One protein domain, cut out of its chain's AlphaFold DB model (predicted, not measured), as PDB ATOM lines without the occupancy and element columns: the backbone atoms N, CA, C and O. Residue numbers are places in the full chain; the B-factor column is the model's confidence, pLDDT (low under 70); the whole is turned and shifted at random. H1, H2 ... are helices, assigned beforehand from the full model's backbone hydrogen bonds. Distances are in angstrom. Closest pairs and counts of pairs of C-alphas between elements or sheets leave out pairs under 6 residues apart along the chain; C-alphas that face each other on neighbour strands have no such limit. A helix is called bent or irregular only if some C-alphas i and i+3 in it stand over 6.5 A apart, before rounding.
ATOM      1  N   GLY A  76     190.064 242.866 169.909       56.41
ATOM      2  CA  GLY A  76     190.755 242.634 168.647       56.41
ATOM      3  C   GLY A  76     192.267 242.788 168.833       56.41
ATOM      4  O   GLY A  76     192.762 243.058 169.927       56.41
ATOM      5  N   ARG A  77     193.044 242.643 167.754       60.41
ATOM      6  CA  ARG A  77     194.462 243.023 167.841       60.41
ATOM      7  C   ARG A  77     194.525 244.461 168.383       60.41
ATOM      8  O   ARG A  77     193.805 245.296 167.832       60.41
ATOM      9  N   PRO A  78     195.300 244.735 169.448       61.03
ATOM     10  CA  PRO A  78     195.374 246.088 169.973       61.03
ATOM     11  C   PRO A  78     195.828 247.020 168.845       61.03
ATOM     12  O   PRO A  78     196.691 246.646 168.041       61.03
ATOM     13  N   SER A  79     195.174 248.176 168.713       65.12
ATOM     14  CA  SER A  79     195.475 249.122 167.638       65.12
ATOM     15  C   SER A  79     196.874 249.702 167.830       65.12
ATOM     16  O   SER A  79     197.307 249.911 168.961       65.12
ATOM     17  N   LEU A  80     197.575 249.982 166.724       63.47
ATOM     18  CA  LEU A  80     198.928 250.553 166.760       63.47
ATOM     19  C   LEU A  80     198.977 251.861 167.579       63.47
ATOM     20  O   LEU A  80     199.953 252.138 168.262       63.47
ATOM     21  N   GLU A  81     197.880 252.619 167.566       66.88
ATOM     22  CA  GLU A  81     197.699 253.887 168.278       66.88
ATOM     23  C   GLU A  81     197.792 253.772 169.803       66.88
ATOM     24  O   GLU A  81     198.220 254.718 170.455       66.88
ATOM     25  N   GLN A  82     197.449 252.617 170.389       65.94
ATOM     26  CA  GLN A  82     197.635 252.382 171.830       65.94
ATOM     27  C   GLN A  82     199.116 252.354 172.229       65.94
ATOM     28  O   GLN A  82     199.435 252.456 173.412       65.94
ATOM     29  N   PHE A  83     200.001 252.201 171.241       60.09
ATOM     30  CA  PHE A  83     201.445 252.083 171.400       60.09
ATOM     31  C   PHE A  83     202.195 253.324 170.932       60.09
ATOM     32  O   PHE A  83     203.405 253.405 171.133       60.09
ATOM     33  N   LEU A  84     201.497 254.288 170.326       66.81
ATOM     34  CA  LEU A  84     202.093 255.582 170.051       66.81
ATOM     35  C   LEU A  84     202.189 256.362 171.365       66.81
ATOM     36  O   LEU A  84     201.241 256.354 172.163       66.81
ATOM     37  N   PRO A  85     203.319 257.038 171.615       65.94
ATOM     38  CA  PRO A  85     203.416 257.943 172.742       65.94
ATOM     39  C   PRO A  85     202.286 258.965 172.643       65.94
ATOM     40  O   PRO A  85     202.036 259.548 171.586       65.94
ATOM     41  N   LYS A  86     201.566 259.166 173.751       75.56
ATOM     42  CA  LYS A  86     200.570 260.236 173.808       75.56
ATOM     43  C   LYS A  86     201.300 261.554 173.530       75.56
ATOM     44  O   LYS A  86     202.369 261.753 174.105       75.56
ATOM     45  N   PRO A  87     200.723 262.463 172.730       65.81
ATOM     46  CA  PRO A  87     201.416 263.656 172.234       65.81
ATOM     47  C   PRO A  87     201.934 264.609 173.330       65.81
ATOM     48  O   PRO A  87     202.721 265.494 173.031       65.81
ATOM     49  N   ASN A  88     201.536 264.408 174.593       69.69
ATOM     50  CA  ASN A  88     201.914 265.243 175.737       69.69
ATOM     51  C   ASN A  88     202.852 264.535 176.738       69.69
ATOM     52  O   ASN A  88     203.028 265.026 177.851       69.69
ATOM     53  N   ALA A  89     203.386 263.353 176.419       67.50
ATOM     54  CA  ALA A  89     204.373 262.704 177.277       67.50
ATOM     55  C   ALA A  89     205.740 263.376 177.065       67.50
ATOM     56  O   ALA A  89     206.155 263.557 175.930       67.50
ATOM     57  N   THR A  90     206.427 263.770 178.132       67.25
ATOM     58  CA  THR A  90     207.764 264.387 178.053       67.25
ATOM     59  C   THR A  90     208.889 263.351 177.969       67.25
ATOM     60  O   THR A  90     209.951 263.660 177.445       67.25
ATOM     61  N   ASP A  91     208.620 262.103 178.373       62.97
ATOM     62  CA  ASP A  91     209.606 261.010 178.459       62.97
ATOM     63  C   ASP A  91     209.349 259.939 177.385       62.97
ATOM     64  O   ASP A  91     209.171 258.749 177.670       62.97
ATOM     65  N   ILE A  92     209.203 260.376 176.134       61.16
ATOM     66  CA  ILE A  92     208.791 259.506 175.023       61.16
ATOM     67  C   ILE A  92     209.876 258.477 174.694       61.16
ATOM     68  O   ILE A  92     209.551 257.309 174.484       61.16
ATOM     69  N   ASP A  93     211.144 258.887 174.702       59.56
ATOM     70  CA  ASP A  93     212.246 258.073 174.183       59.56
ATOM     71  C   ASP A  93     212.716 256.997 175.177       59.56
ATOM     72  O   ASP A  93     212.928 255.846 174.784       59.56
ATOM     73  N   GLU A  94     212.783 257.315 176.476       60.47
ATOM     74  CA  GLU A  94     213.176 256.355 177.521       60.47
ATOM     75  C   GLU A  94     212.138 255.235 177.675       60.47
ATOM     76  O   GLU A  94     212.473 254.049 177.703       60.47
ATOM     77  N   ARG A  95     210.845 255.583 177.657       60.88
ATOM     78  CA  ARG A  95     209.764 254.595 177.764       60.88
ATOM     79  C   ARG A  95     209.602 253.740 176.516       60.88
ATOM     80  O   ARG A  95     209.124 252.610 176.631       60.88
ATOM     81  N   LEU A  96     209.939 254.245 175.328       63.16
ATOM     82  CA  LEU A  96     209.876 253.435 174.110       63.16
ATOM     83  C   LEU A  96     210.968 252.361 174.127       63.16
ATOM     84  O   LEU A  96     210.671 251.198 173.853       63.16
ATOM     85  N   ALA A  97     212.191 252.751 174.510       64.38
ATOM     86  CA  ALA A  97     213.352 251.871 174.621       64.38
ATOM     87  C   ALA A  97     213.070 250.659 175.531       64.38
ATOM     88  O   ALA A  97     213.267 249.510 175.133       64.38
ATOM     89  N   GLU A  98     212.512 250.911 176.717       65.75
ATOM     90  CA  GLU A  98     212.148 249.872 177.689       65.75
ATOM     91  C   GLU A  98     211.013 248.956 177.198       65.75
ATOM     92  O   GLU A  98     210.956 247.772 177.537       65.75
ATOM     93  N   ASN A  99     210.113 249.478 176.360       67.31
ATOM     94  CA  ASN A  99     208.941 248.747 175.887       67.31
ATOM     95  C   ASN A  99     209.164 247.940 174.604       67.31
ATOM     96  O   ASN A  99     208.293 247.137 174.262       67.31
ATOM     97  N   PHE A 100     210.304 248.059 173.912       68.19
ATOM     98  CA  PHE A 100     210.560 247.249 172.710       68.19
ATOM     99  C   PHE A 100     210.526 245.745 172.986       68.19
ATOM    100  O   PHE A 100     210.073 244.979 172.139       68.19
ATOM    101  N   HIS A 101     210.921 245.305 174.185       66.69
ATOM    102  CA  HIS A 101     210.812 243.897 174.582       66.69
ATOM    103  C   HIS A 101     209.364 243.392 174.613       66.69
ATOM    104  O   HIS A 101     209.114 242.203 174.408       66.69
ATOM    105  N   ASN A 102     208.412 244.302 174.812       70.75
ATOM    106  CA  ASN A 102     206.991 244.006 174.825       70.75
ATOM    107  C   ASN A 102     206.379 244.041 173.418       70.75
ATOM    108  O   ASN A 102     205.196 243.754 173.283       70.75
ATOM    109  N   ILE A 103     207.133 244.364 172.364       73.00
ATOM    110  CA  ILE A 103     206.613 244.466 170.997       73.00
ATOM    111  C   ILE A 103     207.202 243.340 170.141       73.00
ATOM    112  O   ILE A 103     208.407 243.227 169.943       73.00
ATOM    113  N   ASP A 104     206.334 242.494 169.598       71.62
ATOM    114  CA  ASP A 104     206.673 241.440 168.648       71.62
ATOM    115  C   ASP A 104     206.068 241.761 167.280       71.62
ATOM    116  O   ASP A 104     204.874 242.026 167.159       71.62
ATOM    117  N   ILE A 105     206.867 241.660 166.221       71.31
ATOM    118  CA  ILE A 105     206.445 241.946 164.842       71.31
ATOM    119  C   ILE A 105     205.251 241.064 164.437       71.31
ATOM    120  O   ILE A 105     204.335 241.509 163.748       71.31
ATOM    121  N   TYR A 106     205.219 239.809 164.902       67.19
ATOM    122  CA  TYR A 106     204.192 238.841 164.499       67.19
ATOM    123  C   TYR A 106     202.996 238.757 165.444       67.19
ATOM    124  O   TYR A 106     201.920 238.304 165.035       67.19
ATOM    125  N   SER A 107     203.175 239.114 166.717       65.19
ATOM    126  CA  SER A 107     202.117 239.035 167.728       65.19
ATOM    127  C   SER A 107     201.676 240.397 168.269       65.19
ATOM    128  O   SER A 107     200.675 240.463 168.976       65.19
ATOM    129  N   GLY A 108     202.297 241.497 167.856       75.25
ATOM    130  CA  GLY A 108     202.068 242.814 168.440       75.25
ATOM    131  C   GLY A 108     202.537 242.827 169.893       75.25
ATOM    132  O   GLY A 108     203.617 242.335 170.199       75.25
ATOM    133  N   LEU A 109     201.709 243.337 170.802       73.75
ATOM    134  CA  LEU A 109     202.058 243.404 172.220       73.75
ATOM    135  C   LEU A 109     202.237 242.009 172.847       73.75
ATOM    136  O   LEU A 109     201.389 241.127 172.703       73.75
ATOM    137  N   VAL A 110     203.313 241.830 173.597       77.19
ATOM    138  CA  VAL A 110     203.641 240.657 174.397       77.19
ATOM    139  C   VAL A 110     203.197 240.936 175.830       77.19
ATOM    140  O   VAL A 110     203.949 241.392 176.676       77.19
ATOM    141  N   ASP A 111     201.922 240.680 176.093       77.06
ATOM    142  CA  ASP A 111     201.240 240.994 177.354       77.06
ATOM    143  C   ASP A 111     200.833 239.750 178.156       77.06
ATOM    144  O   ASP A 111     200.079 239.836 179.125       77.06
ATOM    145  N   GLY A 112     201.244 238.564 177.702       77.44
ATOM    146  CA  GLY A 112     200.846 237.285 178.295       77.44
ATOM    147  C   GLY A 112     199.349 236.962 178.161       77.44
ATOM    148  O   GLY A 112     198.877 235.984 178.752       77.44
ATOM    149  N   ARG A 113     198.581 237.759 177.401       78.56
ATOM    150  CA  ARG A 113     197.160 237.520 177.128       78.56
ATOM    151  C   ARG A 113     196.958 236.811 175.791       78.56
ATOM    152  O   ARG A 113     197.485 237.175 174.741       78.56
ATOM    153  N   ASN A 114     196.081 235.809 175.831       75.81
ATOM    154  CA  ASN A 114     195.784 234.936 174.696       75.81
ATOM    155  C   ASN A 114     194.836 235.566 173.642       75.81
ATOM    156  O   ASN A 114     194.917 235.221 172.467       75.81
ATOM    157  N   TYR A 115     193.907 236.447 174.041       75.38
ATOM    158  CA  TYR A 115     192.835 236.979 173.166       75.38
ATOM    159  C   TYR A 115     192.109 235.895 172.339       75.38
ATOM    160  O   TYR A 115     191.855 236.056 171.148       75.38
ATOM    161  N   GLY A 116     191.854 234.730 172.947       71.00
ATOM    162  CA  GLY A 116     191.178 233.598 172.295       71.00
ATOM    163  C   GLY A 116     191.997 232.814 171.253       71.00
ATOM    164  O   GLY A 116     191.470 231.869 170.668       71.00
ATOM    165  N   ARG A 117     193.280 233.139 171.017       74.88
ATOM    166  CA  ARG A 117     194.106 232.527 169.954       74.88
ATOM    167  C   ARG A 117     195.244 231.661 170.490       74.88
ATOM    168  O   ARG A 117     196.349 232.151 170.685       74.88
ATOM    169  N   PHE A 118     195.035 230.348 170.604       79.56
ATOM    170  CA  PHE A 118     196.039 229.412 171.141       79.56
ATOM    171  C   PHE A 118     197.466 229.592 170.580       79.56
ATOM    172  O   PHE A 118     198.430 229.590 171.341       79.56
ATOM    173  N   SER A 119     197.614 229.836 169.272       82.62
ATOM    174  CA  SER A 119     198.919 230.087 168.641       82.62
ATOM    175  C   SER A 119     199.655 231.307 169.212       82.62
ATOM    176  O   SER A 119     200.880 231.282 169.339       82.62
ATOM    177  N   ARG A 120     198.927 232.357 169.607       81.12
ATOM    178  CA  ARG A 120     199.474 233.530 170.296       81.12
ATOM    179  C   ARG A 120     199.950 233.163 171.698       81.12
ATOM    180  O   ARG A 120     201.074 233.510 172.043       81.12
ATOM    181  N   LEU A 121     199.141 232.435 172.472       83.00
ATOM    182  CA  LEU A 121     199.533 231.982 173.812       83.00
ATOM    183  C   LEU A 121     200.826 231.164 173.777       83.00
ATOM    184  O   LEU A 121     201.711 231.399 174.593       83.00
ATOM    185  N   SER A 122     200.956 230.235 172.829       87.19
ATOM    186  CA  SER A 122     202.166 229.419 172.691       87.19
ATOM    187  C   SER A 122     203.403 230.270 172.390       87.19
ATOM    188  O   SER A 122     204.438 230.083 173.024       87.19
ATOM    189  N   ARG A 123     203.287 231.260 171.494       86.38
ATOM    190  CA  ARG A 123     204.384 232.197 171.185       86.38
ATOM    191  C   ARG A 123     204.759 233.070 172.382       86.38
ATOM    192  O   ARG A 123     205.937 233.236 172.671       86.38
ATOM    193  N   GLN A 124     203.768 233.588 173.103       85.31
ATOM    194  CA  GLN A 124     203.993 234.397 174.303       85.31
ATOM    195  C   GLN A 124     204.663 233.590 175.422       85.31
ATOM    196  O   GLN A 124     205.604 234.077 176.044       85.31
ATOM    197  N   LYS A 125     204.249 232.333 175.631       86.06
ATOM    198  CA  LYS A 125     204.892 231.426 176.593       86.06
ATOM    199  C   LYS A 125     206.350 231.140 176.242       86.06
ATOM    200  O   LYS A 125     207.180 231.109 177.143       86.06
ATOM    201  N   LEU A 126     206.658 230.968 174.955       88.56
ATOM    202  CA  LEU A 126     208.029 230.761 174.478       88.56
ATOM    203  C   LEU A 126     208.919 231.987 174.732       88.56
ATOM    204  O   LEU A 126     210.105 231.840 174.986       88.56
ATOM    205  N   ARG A 127     208.331 233.189 174.741       85.00
ATOM    206  CA  ARG A 127     208.994 234.444 175.134       85.00
ATOM    207  C   ARG A 127     208.975 234.709 176.646       85.00
ATOM    208  O   ARG A 127     209.315 235.804 177.070       85.00
ATOM    209  N   HIS A 128     208.531 233.749 177.459       87.50
ATOM    210  CA  HIS A 128     208.371 233.896 178.910       87.50
ATOM    211  C   HIS A 128     207.440 235.040 179.348       87.50
ATOM    212  O   HIS A 128     207.477 235.471 180.501       87.50
ATOM    213  N   ALA A 129     206.549 235.488 178.463       86.06
ATOM    214  CA  ALA A 129     205.564 236.503 178.789       86.06
ATOM    215  C   ALA A 129     204.507 235.925 179.732       86.06
ATOM    216  O   ALA A 129     203.802 234.966 179.398       86.06
ATOM    217  N   ARG A 130     204.401 236.506 180.927       85.56
ATOM    218  CA  ARG A 130     203.421 236.109 181.940       85.56
ATOM    219  C   ARG A 130     202.199 237.012 181.864       85.56
ATOM    220  O   ARG A 130     202.300 238.176 181.498       85.56
ATOM    221  N   ASN A 131     201.038 236.466 182.214       84.44
ATOM    222  CA  ASN A 131     199.838 237.278 182.362       84.44
ATOM    223  C   ASN A 131     200.061 238.271 183.522       84.44
ATOM    224  O   ASN A 131     200.430 237.816 184.606       84.44
ATOM    225  N   PRO A 132     199.835 239.584 183.331       81.62
ATOM    226  CA  PRO A 132     200.017 240.576 184.391       81.62
ATOM    227  C   PRO A 132     199.037 240.390 185.553       81.62
ATOM    228  O   PRO A 132     199.327 240.814 186.666       81.62
ATOM    229  N   LYS A 133     197.879 239.763 185.304       82.19
ATOM    230  CA  LYS A 133     196.887 239.483 186.346       82.19
ATOM    231  C   LYS A 133     197.214 238.195 187.094       82.19
ATOM    232  O   LYS A 133     197.439 237.154 186.467       82.19
ATOM    233  N   GLY A 134     197.157 238.274 188.422       82.44
ATOM    234  CA  GLY A 134     197.298 237.135 189.327       82.44
ATOM    235  C   GLY A 134     196.134 236.146 189.226       82.44
ATOM    236  O   GLY A 134     195.098 236.409 188.599       82.44
TER     237      GLY A 134
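What this domain is: This is residues 76 to 134 of the 195 residues of an uncharacterized protein of Folsomia candida (UniProt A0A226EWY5). Three separate helices are strung along an open, loose chain: H1 and the longer H2 lie toward one end of the longest axis, H3 lies toward the other, and no helix touches another. The looped stretch of residues 103 to 117 joins the two ends through the middle, and residues 86 to 91, in the turn between H1 and H2, stick out. The printed part has 59 residues with three named helices in the order H1, H2, H3 and no named strand; the class is all helix, though under half of the residues, 24 of 59, are in named elements. It is only just loose, close to compact, with a radius of gyration of the C-alphas of 12.7 A, and only just elongated, spanning 37 by 24 by 22 A.

How they stand to each other: Start at Gly 76 and read on to H1, residues 80 to 83, which touches no helix. A short link of 8 residues leads from it to H2, residues 92 to 102, and the two are apart, with no C-alpha of the one within 8 A of the other. In this link look at residues 86 to 91, which stand free. After H2, residues 103 to 104 pair with residues 108 to 109, antiparallel, in stretches too short to be named strands. The long link of 15 residues then reaches H3, residues 118 to 126, which is apart from H2 and also from H1. In H3 every O i to N i+4 pair is within hydrogen-bond range, in H2 5 of 7 are, and H1 is too short for such a pair, but its one O i to N i+3 pair is within range.

Where its parts are: Find C-alpha 80 at (198.928, 250.553, 166.760), where H1 begins; it ends at Phe 83. Next find C-alpha 92 at (208.791, 259.506, 175.023), from which H2 runs 15.6 A to C-alpha 102. H2 is irregular, but only just: C-alphas 98 and 101 are 6.9 A apart. H3 begins at Phe 118 and runs 12.5 A to C-alpha 126 at (208.029, 230.761, 174.478).

The domain as a whole: The two C-alphas farthest apart are those of Thr 90 and Phe 118, at 37.5 A, while the first and last printed C-alphas, of Gly 76 and Gly 134, are 22.4 A apart. The printed part has no cut, and the link from H2 to H3 is long. In the B-factor column the mean pLDDT of the printed part is 72.7; look for values under 70 at residues 76 to 85, 87 to 101 and 106 to 107.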